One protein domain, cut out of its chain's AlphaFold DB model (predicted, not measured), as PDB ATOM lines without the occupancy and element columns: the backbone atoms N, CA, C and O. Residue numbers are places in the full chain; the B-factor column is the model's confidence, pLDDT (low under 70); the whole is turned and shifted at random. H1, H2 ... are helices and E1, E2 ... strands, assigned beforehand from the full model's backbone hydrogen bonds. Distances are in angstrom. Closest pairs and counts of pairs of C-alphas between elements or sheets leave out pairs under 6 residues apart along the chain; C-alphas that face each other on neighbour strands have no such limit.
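What this domain is: This is residues 443 to 520 of the 521 residues of an uncharacterized protein of Stentor coeruleus (UniProt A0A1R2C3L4). A flat row of small pieces: a first stretch, residues 443 to 453, that folds back on itself and ends in E1; the hairpin E2 and E3 with short H1 after it; the hairpin E4 and E5; and, at the other end, the longest helix, H2. The printed part has 78 residues with two named helices and five named strands, in the order E1 E2 E3 H1 E4 E5 H2. Each hairpin is a two-stranded antiparallel sheet; the class is mixed, helices and strands, with under half of the residues in named elements. The whole is compact, with a radius of gyration of the C-alphas of 13.3 A and spans of 38 by 31 by 16 A.

Where its parts are: Find C-alpha 451 at (138.456, 161.884, 111.075), where E1, residues 451 to 453, begins. E2 is residues 457 to 459, E3 466 to 468 and H1 469 to 474, 8.6 A long. Next come E4, residues 484 to 486, and E5, 493 to 495. H2, residues 505 to 518, runs 20.4 A to C-alpha 518 at (135.805, 135.295, 90.610).

How they stand to each other: Look first at residues 443 to 444, which pair antiparallel with 451 to 452 of E1; E1 pairs with no named strand. The closest C-alphas of E1 and E3, Cys 452 and Cys 468, are 6.6 A apart. In the hairpin E2 and E3, at 149 degrees, N 458 and O 467 are 2.9 A apart, within hydrogen-bond range. The closest C-alphas of E2 and H1, Ile 457 and Asn 469, are 5.8 A apart. Residues 478 to 479 pair antiparallel with 484 to 485 of E4. In the hairpin E4 and E5, at 165 degrees, N 485 and O 494 are 2.8 A apart, within hydrogen-bond range. H2 is apart from E4 and from H1. In H1 and H2 every O i to N i+4 pair is within hydrogen-bond range.

The domain as a whole: The C-alphas farthest apart, Gln 451 and Val 503, are 38.6 A from each other. The printed part has no cut, and no link is long. Mean pLDDT of the printed part is 72.8; residue 460, residues 488 to 489 and residues 496 to 520 are under 70.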
ATOM      1  N   THR A 443     137.146 158.844 115.078       92.50
ATOM      2  CA  THR A 443     138.525 158.354 115.208       92.50
ATOM      3  C   THR A 443     139.330 158.659 113.943       92.50
ATOM      4  O   THR A 443     138.786 158.767 112.843       92.50
ATOM      5  N   ARG A 444     140.643 158.871 114.084       95.00
ATOM      6  CA  ARG A 444     141.513 159.316 112.984       95.00
ATOM      7  C   ARG A 444     142.098 158.134 112.204       95.00
ATOM      8  O   ARG A 444     142.752 157.276 112.787       95.00
ATOM      9  N   CYS A 445     141.943 158.147 110.880       93.69
ATOM     10  CA  CYS A 445     142.588 157.191 109.979       93.69
ATOM     11  C   CYS A 445     144.119 157.366 109.988       93.69
ATOM     12  O   CYS A 445     144.620 158.440 109.662       93.69
ATOM     13  N   SER A 446     144.872 156.309 110.288       92.19
ATOM     14  CA  SER A 446     146.338 156.325 110.390       92.19
ATOM     15  C   SER A 446     147.077 156.429 109.040       92.19
ATOM     16  O   SER A 446     148.299 156.514 109.045       92.19
ATOM     17  N   ILE A 447     146.375 156.422 107.894       88.69
ATOM     18  CA  ILE A 447     146.960 156.730 106.569       88.69
ATOM     19  C   ILE A 447     146.674 158.182 106.169       88.69
ATOM     20  O   ILE A 447     147.603 158.963 105.993       88.69
ATOM     21  N   CYS A 448     145.401 158.562 106.011       92.44
ATOM     22  CA  CYS A 448     145.037 159.885 105.482       92.44
ATOM     23  C   CYS A 448     144.854 160.974 106.550       92.44
ATOM     24  O   CYS A 448     144.602 162.120 106.197       92.44
ATOM     25  N   MET A 449     144.951 160.638 107.841       92.94
ATOM     26  CA  MET A 449     144.808 161.545 108.995       92.94
ATOM     27  C   MET A 449     143.450 162.269 109.123       92.94
ATOM     28  O   MET A 449     143.250 163.048 110.064       92.94
ATOM     29  N   ASN A 450     142.486 161.944 108.259       91.94
ATOM     30  CA  ASN A 450     141.096 162.377 108.362       91.94
ATOM     31  C   ASN A 450     140.394 161.724 109.562       91.94
ATOM     32  O   ASN A 450     140.685 160.582 109.929       91.94
ATOM     33  N   GLN A 451     139.437 162.445 110.145       93.88
ATOM     34  CA  GLN A 451     138.456 161.884 111.075       93.88
ATOM     35  C   GLN A 451     137.423 161.050 110.312       93.88
ATOM     36  O   GLN A 451     137.005 161.416 109.214       93.88
ATOM     37  N   CYS A 452     137.025 159.922 110.890       91.94
ATOM     38  CA  CYS A 452     136.091 158.962 110.317       91.94
ATOM     39  C   CYS A 452     135.175 158.423 111.430       91.94
ATOM     40  O   CYS A 452     135.593 158.326 112.586       91.94
ATOM     41  N   SER A 453     133.925 158.083 111.103       91.31
ATOM     42  CA  SER A 453     133.030 157.400 112.046       91.31
ATOM     43  C   SER A 453     133.481 155.952 112.252       91.31
ATOM     44  O   SER A 453     134.053 155.355 111.337       91.31
ATOM     45  N   GLN A 454     133.188 155.371 113.418       84.19
ATOM     46  CA  GLN A 454     133.534 153.978 113.733       84.19
ATOM     47  C   GLN A 454     132.995 152.982 112.678       84.19
ATOM     48  O   GLN A 454     133.722 152.088 112.258       84.19
ATOM     49  N   ASP A 455     131.793 153.207 112.138       87.00
ATOM     50  CA  ASP A 455     131.169 152.427 111.051       87.00
ATOM     51  C   ASP A 455     131.965 152.463 109.724       87.00
ATOM     52  O   ASP A 455     131.857 151.565 108.891       87.00
ATOM     53  N   SER A 456     132.747 153.525 109.500       84.56
ATOM     54  CA  SER A 456     133.562 153.744 108.289       84.56
ATOM     55  C   SER A 456     135.028 153.317 108.447       84.56
ATOM     56  O   SER A 456     135.851 153.533 107.549       84.56
ATOM     57  N   ILE A 457     135.351 152.732 109.602       82.31
ATOM     58  CA  ILE A 457     136.678 152.306 110.031       82.31
ATOM     59  C   ILE A 457     136.769 150.779 110.025       82.31
ATOM     60  O   ILE A 457     135.796 150.050 110.211       82.31
ATOM     61  N   SER A 458     137.986 150.275 109.877       79.69
ATOM     62  CA  SER A 458     138.346 148.952 110.367       79.69
ATOM     63  C   SER A 458     139.751 148.976 110.984       79.69
ATOM     64  O   SER A 458     140.576 149.847 110.689       79.69
ATOM     65  N   ILE A 459     139.986 148.054 111.918       74.50
ATOM     66  CA  ILE A 459     141.204 147.964 112.734       74.50
ATOM     67  C   ILE A 459     142.064 146.837 112.154       74.50
ATOM     68  O   ILE A 459     141.575 145.716 112.014       74.50
ATOM     69  N   PHE A 460     143.310 147.129 111.767       67.88
ATOM     70  CA  PHE A 460     143.997 146.326 110.738       67.88
ATOM     71  C   PHE A 460     145.323 145.662 111.114       67.88
ATOM     72  O   PHE A 460     145.918 144.988 110.273       67.88
ATOM     73  N   CYS A 461     145.794 145.791 112.352       75.88
ATOM     74  CA  CYS A 461     146.989 145.077 112.802       75.88
ATOM     75  C   CYS A 461     147.026 144.892 114.323       75.88
ATOM     76  O   CYS A 461     146.259 145.508 115.061       75.88
ATOM     77  N   GLN A 462     147.984 144.090 114.796       71.50
ATOM     78  CA  GLN A 462     148.269 143.914 116.226       71.50
ATOM     79  C   GLN A 462     148.645 145.231 116.938       71.50
ATOM     80  O   GLN A 462     148.380 145.374 118.125       71.50
ATOM     81  N   ALA A 463     149.190 146.214 116.210       80.25
ATOM     82  CA  ALA A 463     149.480 147.564 116.707       80.25
ATOM     83  C   ALA A 463     148.269 148.529 116.650       80.25
ATOM     84  O   ALA A 463     148.441 149.737 116.758       80.25
ATOM     85  N   GLN A 464     147.050 148.007 116.453       86.50
ATOM     86  CA  GLN A 464     145.781 148.752 116.481       86.50
ATOM     87  C   GLN A 464     145.678 149.942 115.501       86.50
ATOM     88  O   GLN A 464     144.864 150.842 115.702       86.50
ATOM     89  N   HIS A 465     146.442 149.945 114.401       91.38
ATOM     90  CA  HIS A 465     146.288 150.967 113.361       91.38
ATOM     91  C   HIS A 465     144.876 150.924 112.754       91.38
ATOM     92  O   HIS A 465     144.361 149.864 112.381       91.38
ATOM     93  N   ILE A 466     144.272 152.107 112.652       91.75
ATOM     94  CA  ILE A 466     142.880 152.338 112.266       91.75
ATOM     95  C   ILE A 466     142.874 152.912 110.858       91.75
ATOM     96  O   ILE A 466     143.376 154.015 110.652       91.75
ATOM     97  N   TYR A 467     142.314 152.204 109.877       92.62
ATOM     98  CA  TYR A 467     142.152 152.744 108.524       92.62
ATOM     99  C   TYR A 467     140.674 152.941 108.211       92.62
ATOM    100  O   TYR A 467     139.836 152.108 108.552       92.62
ATOM    101  N   CYS A 468     140.353 154.038 107.527       95.50
ATOM    102  CA  CYS A 468     139.043 154.183 106.910       95.50
ATOM    103  C   CYS A 468     138.925 153.270 105.684       95.50
ATOM    104  O   CYS A 468     139.930 152.950 105.038       95.50
ATOM    105  N   ASN A 469     137.696 152.886 105.344       89.62
ATOM    106  CA  ASN A 469     137.421 151.923 104.274       89.62
ATOM    107  C   ASN A 469     138.089 152.304 102.937       89.62
ATOM    108  O   ASN A 469     138.660 151.438 102.280       89.62
ATOM    109  N   ASN A 470     138.129 153.592 102.575       89.88
ATOM    110  CA  ASN A 470     138.787 154.048 101.342       89.88
ATOM    111  C   ASN A 470     140.304 153.789 101.357       89.88
ATOM    112  O   ASN A 470     140.847 153.273 100.385       89.88
ATOM    113  N   CYS A 471     140.995 154.106 102.459       90.06
ATOM    114  CA  CYS A 471     142.433 153.848 102.579       90.06
ATOM    115  C   CYS A 471     142.756 152.350 102.633       90.06
ATOM    116  O   CYS A 471     143.790 151.950 102.112       90.06
ATOM    117  N   TYR A 472     141.872 151.534 103.214       88.31
ATOM    118  CA  TYR A 472     142.017 150.079 103.224       88.31
ATOM    119  C   TYR A 472     141.899 149.462 101.823       88.31
ATOM    120  O   TYR A 472     142.743 148.656 101.436       88.31
ATOM    121  N   GLN A 473     140.878 149.860 101.054       86.06
ATOM    122  CA  GLN A 473     140.689 149.371  99.684       86.06
ATOM    123  C   GLN A 473     141.855 149.801  98.782       86.06
ATOM    124  O   GLN A 473     142.388 148.984  98.037       86.06
ATOM    125  N   LEU A 474     142.320 151.051  98.906       87.81
ATOM    126  CA  LEU A 474     143.474 151.559  98.152       87.81
ATOM    127  C   LEU A 474     144.804 150.875  98.512       87.81
ATOM    128  O   LEU A 474     145.693 150.825  97.667       87.81
ATOM    129  N   SER A 475     144.962 150.350  99.734       87.50
ATOM    130  CA  SER A 475     146.154 149.583 100.126       87.50
ATOM    131  C   SER A 475     146.022 148.072  99.903       87.50
ATOM    132  O   SER A 475     146.937 147.329 100.262       87.50
ATOM    133  N   SER A 476     144.896 147.591  99.359       88.25
ATOM    134  CA  SER A 476     144.546 146.159  99.271       88.25
ATOM    135  C   SER A 476     144.655 145.412 100.612       88.25
ATOM    136  O   SER A 476     144.875 144.201 100.654       88.25
ATOM    137  N   GLY A 477     144.536 146.134 101.729       86.25
ATOM    138  CA  GLY A 477     144.741 145.615 103.078       86.25
ATOM    139  C   GLY A 477     146.185 145.453 103.549       86.25
ATOM    140  O   GLY A 477     146.406 144.837 104.598       86.25
ATOM    141  N   HIS A 478     147.159 146.041 102.847       88.75
ATOM    142  CA  HIS A 478     148.500 146.274 103.383       88.75
ATOM    143  C   HIS A 478     148.493 147.415 104.411       88.75
ATOM    144  O   HIS A 478     147.872 148.463 104.218       88.75
ATOM    145  N   CYS A 479     149.207 147.206 105.513       88.19
ATOM    146  CA  CYS A 479     149.470 148.170 106.566       88.19
ATOM    147  C   CYS A 479     150.917 148.649 106.452       88.19
ATOM    148  O   CYS A 479     151.838 148.001 106.954       88.19
ATOM    149  N   SER A 480     151.115 149.806 105.821       81.56
ATOM    150  CA  SER A 480     152.438 150.388 105.552       81.56
ATOM    151  C   SER A 480     153.252 150.707 106.811       81.56
ATOM    152  O   SER A 480     154.477 150.713 106.754       81.56
ATOM    153  N   ILE A 481     152.590 150.933 107.951       81.31
ATOM    154  CA  ILE A 481     153.230 151.351 109.209       81.31
ATOM    155  C   ILE A 481     153.915 150.173 109.923       81.31
ATOM    156  O   ILE A 481     154.988 150.339 110.490       81.31
ATOM    157  N   CYS A 482     153.316 148.975 109.889       87.06
ATOM    158  CA  CYS A 482     153.879 147.760 110.505       87.06
ATOM    159  C   CYS A 482     154.270 146.676 109.484       87.06
ATOM    160  O   CYS A 482     154.550 145.544 109.865       87.06
ATOM    161  N   ASN A 483     154.261 147.025 108.194       86.94
ATOM    162  CA  ASN A 483     154.510 146.143 107.054       86.94
ATOM    163  C   ASN A 483     153.773 144.788 107.142       86.94
ATOM    164  O   ASN A 483     154.381 143.724 107.046       86.94
ATOM    165  N   GLY A 484     152.457 144.824 107.353       87.94
ATOM    166  CA  GLY A 484     151.624 143.619 107.456       87.94
ATOM    167  C   GLY A 484     150.464 143.605 106.464       87.94
ATOM    168  O   GLY A 484     150.059 144.653 105.978       87.94
ATOM    169  N   TRP A 485     149.912 142.432 106.169       86.81
ATOM    170  CA  TRP A 485     148.711 142.253 105.344       86.81
ATOM    171  C   TRP A 485     147.536 141.776 106.189       86.81
ATOM    172  O   TRP A 485     147.717 140.984 107.112       86.81
ATOM    173  N   SER A 486     146.325 142.215 105.844       82.69
ATOM    174  CA  SER A 486     145.082 141.808 106.505       82.69
ATOM    175  C   SER A 486     144.009 141.406 105.488       82.69
ATOM    176  O   SER A 486     143.607 142.195 104.632       82.69
ATOM    177  N   CYS A 487     143.524 140.166 105.576       73.81
ATOM    178  CA  CYS A 487     142.491 139.665 104.667       73.81
ATOM    179  C   CYS A 487     141.103 140.161 105.100       73.81
ATOM    180  O   CYS A 487     140.664 139.885 106.219       73.81
ATOM    181  N   PHE A 488     140.377 140.841 104.203       64.94
ATOM    182  CA  PHE A 488     139.062 141.410 104.513       64.94
ATOM    183  C   PHE A 488     138.055 140.363 105.007       64.94
ATOM    184  O   PHE A 488     137.311 140.633 105.951       64.94
ATOM    185  N   THR A 489     138.056 139.183 104.381       68.00
ATOM    186  CA  THR A 489     137.053 138.126 104.566       68.00
ATOM    187  C   THR A 489     137.249 137.336 105.857       68.00
ATOM    188  O   THR A 489     136.282 137.082 106.565       68.00
ATOM    189  N   CYS A 490     138.487 136.950 106.190       73.62
ATOM    190  CA  CYS A 490     138.777 136.121 107.368       73.62
ATOM    191  C   CYS A 490     139.388 136.893 108.551       73.62
ATOM    192  O   CYS A 490     139.678 136.286 109.580       73.62
ATOM    193  N   LYS A 491     139.620 138.207 108.399       76.19
ATOM    194  CA  LYS A 491     140.229 139.127 109.385       76.19
ATOM    195  C   LYS A 491     141.594 138.692 109.949       76.19
ATOM    196  O   LYS A 491     142.086 139.298 110.898       76.19
ATOM    197  N   LYS A 492     142.247 137.686 109.353       78.25
ATOM    198  CA  LYS A 492     143.618 137.289 109.704       78.25
ATOM    199  C   LYS A 492     144.619 138.354 109.255       78.25
ATOM    200  O   LYS A 492     144.469 138.941 108.182       78.25
ATOM    201  N   PHE A 493     145.646 138.545 110.078       79.56
ATOM    202  CA  PHE A 493     146.750 139.479 109.877       79.56
ATOM    203  C   PHE A 493     148.083 138.716 109.800       79.56
ATOM    204  O   PHE A 493     148.271 137.745 110.531       79.56
ATOM    205  N   ILE A 494     148.989 139.147 108.920       77.06
ATOM    206  CA  ILE A 494     150.303 138.534 108.671       77.06
ATOM    207  C   ILE A 494     151.361 139.641 108.621       77.06
ATOM    208  O   ILE A 494     151.195 140.602 107.874       77.06
ATOM    209  N   LEU A 495     152.466 139.499 109.359       78.50
ATOM    210  CA  LEU A 495     153.630 140.388 109.248       78.50
ATOM    211  C   LEU A 495     154.527 139.952 108.082       78.50
ATOM    212  O   LEU A 495     154.914 138.785 107.992       78.50
ATOM    213  N   VAL A 496     154.896 140.883 107.196       65.81
ATOM    214  CA  VAL A 496     155.829 140.609 106.092       65.81
ATOM    215  C   VAL A 496     157.248 140.557 106.655       65.81
ATOM    216  O   VAL A 496     157.914 141.582 106.807       65.81
ATOM    217  N   GLY A 497     157.685 139.343 106.985       64.44
ATOM    218  CA  GLY A 497     158.988 139.065 107.591       64.44
ATOM    219  C   GLY A 497     158.990 137.876 108.556       64.44
ATOM    220  O   GLY A 497     160.063 137.394 108.893       64.44
ATOM    221  N   ASP A 498     157.824 137.367 108.977       67.00
ATOM    222  CA  ASP A 498     157.769 136.176 109.833       67.00
ATOM    223  C   ASP A 498     158.025 134.895 109.016       67.00
ATOM    224  O   ASP A 498     157.174 134.424 108.253       67.00
ATOM    225  N   GLU A 499     159.224 134.334 109.168       48.62
ATOM    226  CA  GLU A 499     159.668 133.115 108.486       48.62
ATOM    227  C   GLU A 499     158.807 131.886 108.828       48.62
ATOM    228  O   GLU A 499     158.656 130.996 107.990       48.62
ATOM    229  N   LYS A 500     158.176 131.837 110.013       50.25
ATOM    230  CA  LYS A 500     157.375 130.675 110.440       50.25
ATOM    231  C   LYS A 500     156.032 130.560 109.721       50.25
ATOM    232  O   LYS A 500     155.454 129.477 109.702       50.25
ATOM    233  N   TYR A 501     155.524 131.638 109.123       52.75
ATOM    234  CA  TYR A 501     154.174 131.666 108.541       52.75
ATOM    235  C   TYR A 501     154.099 131.359 107.037       52.75
ATOM    236  O   TYR A 501     152.997 131.202 106.506       52.75
ATOM    237  N   GLN A 502     155.235 131.262 106.337       49.00
ATOM    238  CA  GLN A 502     155.255 131.321 104.868       49.00
ATOM    239  C   GLN A 502     154.747 130.057 104.152       49.00
ATOM    240  O   GLN A 502     154.229 130.168 103.045       49.00
ATOM    241  N   VAL A 503     154.871 128.867 104.753       43.94
ATOM    242  CA  VAL A 503     154.618 127.593 104.045       43.94
ATOM    243  C   VAL A 503     153.138 127.191 104.057       43.94
ATOM    244  O   VAL A 503     152.538 126.998 103.001       43.94
ATOM    245  N   GLU A 504     152.518 127.078 105.234       41.12
ATOM    246  CA  GLU A 504     151.174 126.483 105.358       41.12
ATOM    247  C   GLU A 504     150.039 127.443 104.963       41.12
ATOM    248  O   GLU A 504     149.032 127.034 104.384       41.12
ATOM    249  N   ASN A 505     150.187 128.743 105.240       48.84
ATOM    250  CA  ASN A 505     149.104 129.714 105.050       48.84
ATOM    251  C   ASN A 505     149.030 130.306 103.630       48.84
ATOM    252  O   ASN A 505     148.038 130.965 103.309       48.84
ATOM    253  N   PHE A 506     150.019 130.062 102.762       48.97
ATOM    254  CA  PHE A 506     150.030 130.578 101.386       48.97
ATOM    255  C   PHE A 506     148.860 130.024 100.552       48.97
ATOM    256  O   PHE A 506     148.171 130.773  99.858       48.97
ATOM    257  N   TYR A 507     148.561 128.728 100.689       46.47
ATOM    258  CA  TYR A 507     147.465 128.068  99.968       46.47
ATOM    259  C   TYR A 507     146.075 128.571 100.380       46.47
ATOM    260  O   TYR A 507     145.229 128.803  99.518       46.47
ATOM    261  N   ILE A 508     145.846 128.799 101.678       49.62
ATOM    262  CA  ILE A 508     144.562 129.314 102.187       49.62
ATOM    263  C   ILE A 508     144.279 130.705 101.599       49.62
ATOM    264  O   ILE A 508     143.177 130.964 101.116       49.62
ATOM    265  N   HIS A 509     145.284 131.585 101.569       52.25
ATOM    266  CA  HIS A 509     145.117 132.935 101.030       52.25
ATOM    267  C   HIS A 509     145.058 132.967  99.498       52.25
ATOM    268  O   HIS A 509     144.320 133.793  98.960       52.25
ATOM    269  N   LYS A 510     145.717 132.032  98.792       46.38
ATOM    270  CA  LYS A 510     145.505 131.841  97.348       46.38
ATOM    271  C   LYS A 510     144.034 131.539  97.041       46.38
ATOM    272  O   LYS A 510     143.471 132.197  96.172       46.38
ATOM    273  N   MET A 511     143.380 130.647  97.793       44.84
ATOM    274  CA  MET A 511     141.944 130.386  97.603       44.84
ATOM    275  C   MET A 511     141.073 131.618  97.890       44.84
ATOM    276  O   MET A 511     140.141 131.885  97.137       44.84
ATOM    277  N   CYS A 512     141.375 132.411  98.926       45.56
ATOM    278  CA  CYS A 512     140.639 133.657  99.187       45.56
ATOM    279  C   CYS A 512     140.810 134.695  98.061       45.56
ATOM    280  O   CYS A 512     139.849 135.377  97.709       45.56
ATOM    281  N   TYR A 513     142.005 134.800  97.476       45.16
ATOM    282  CA  TYR A 513     142.280 135.697  96.351       45.16
ATOM    283  C   TYR A 513     141.590 135.227  95.057       45.16
ATOM    284  O   TYR A 513     140.938 136.020  94.376       45.16
ATOM    285  N   GLU A 514     141.646 133.926  94.753       43.16
ATOM    286  CA  GLU A 514     140.928 133.309  93.626       43.16
ATOM    287  C   GLU A 514     139.399 133.399  93.784       43.16
ATOM    288  O   GLU A 514     138.685 133.510  92.791       43.16
ATOM    289  N   TYR A 515     138.885 133.414  95.017       42.09
ATOM    290  CA  TYR A 515     137.470 133.667  95.290       42.09
ATOM    291  C   TYR A 515     137.081 135.123  94.983       42.09
ATOM    292  O   TYR A 515     136.157 135.348  94.206       42.09
ATOM    293  N   MET A 516     137.810 136.117  95.514       36.22
ATOM    294  CA  MET A 516     137.489 137.540  95.285       36.22
ATOM    295  C   MET A 516     137.662 137.984  93.825       36.22
ATOM    296  O   MET A 516     136.973 138.888  93.362       36.22
ATOM    297  N   THR A 517     138.568 137.345  93.080       39.44
ATOM    298  CA  THR A 517     138.740 137.602  91.637       39.44
ATOM    299  C   THR A 517     137.662 136.948  90.771       39.44
ATOM    300  O   THR A 517     137.413 137.433  89.672       39.44
ATOM    301  N   ARG A 518     136.975 135.906  91.267       40.00
ATOM    302  CA  ARG A 518     135.805 135.295  90.610       40.00
ATOM    303  C   ARG A 518     134.468 135.913  91.016       40.00
ATOM    304  O   ARG A 518     133.525 135.803  90.251       40.00
ATOM    305  N   SER A 519     134.364 136.547  92.186       37.59
ATOM    306  CA  SER A 519     133.137 137.246  92.613       37.59
ATOM    307  C   SER A 519     132.968 138.642  92.000       37.59
ATOM    308  O   SER A 519     131.956 139.290  92.245       37.59
ATOM    309  N   ASN A 520     133.968 139.106  91.244       33.97
ATOM    310  CA  ASN A 520     133.982 140.385  90.528       33.97
ATOM    311  C   ASN A 520     133.918 140.180  88.993       33.97
ATOM    312  O   ASN A 520     134.378 141.039  88.239       33.97
TER     313      ASN A 520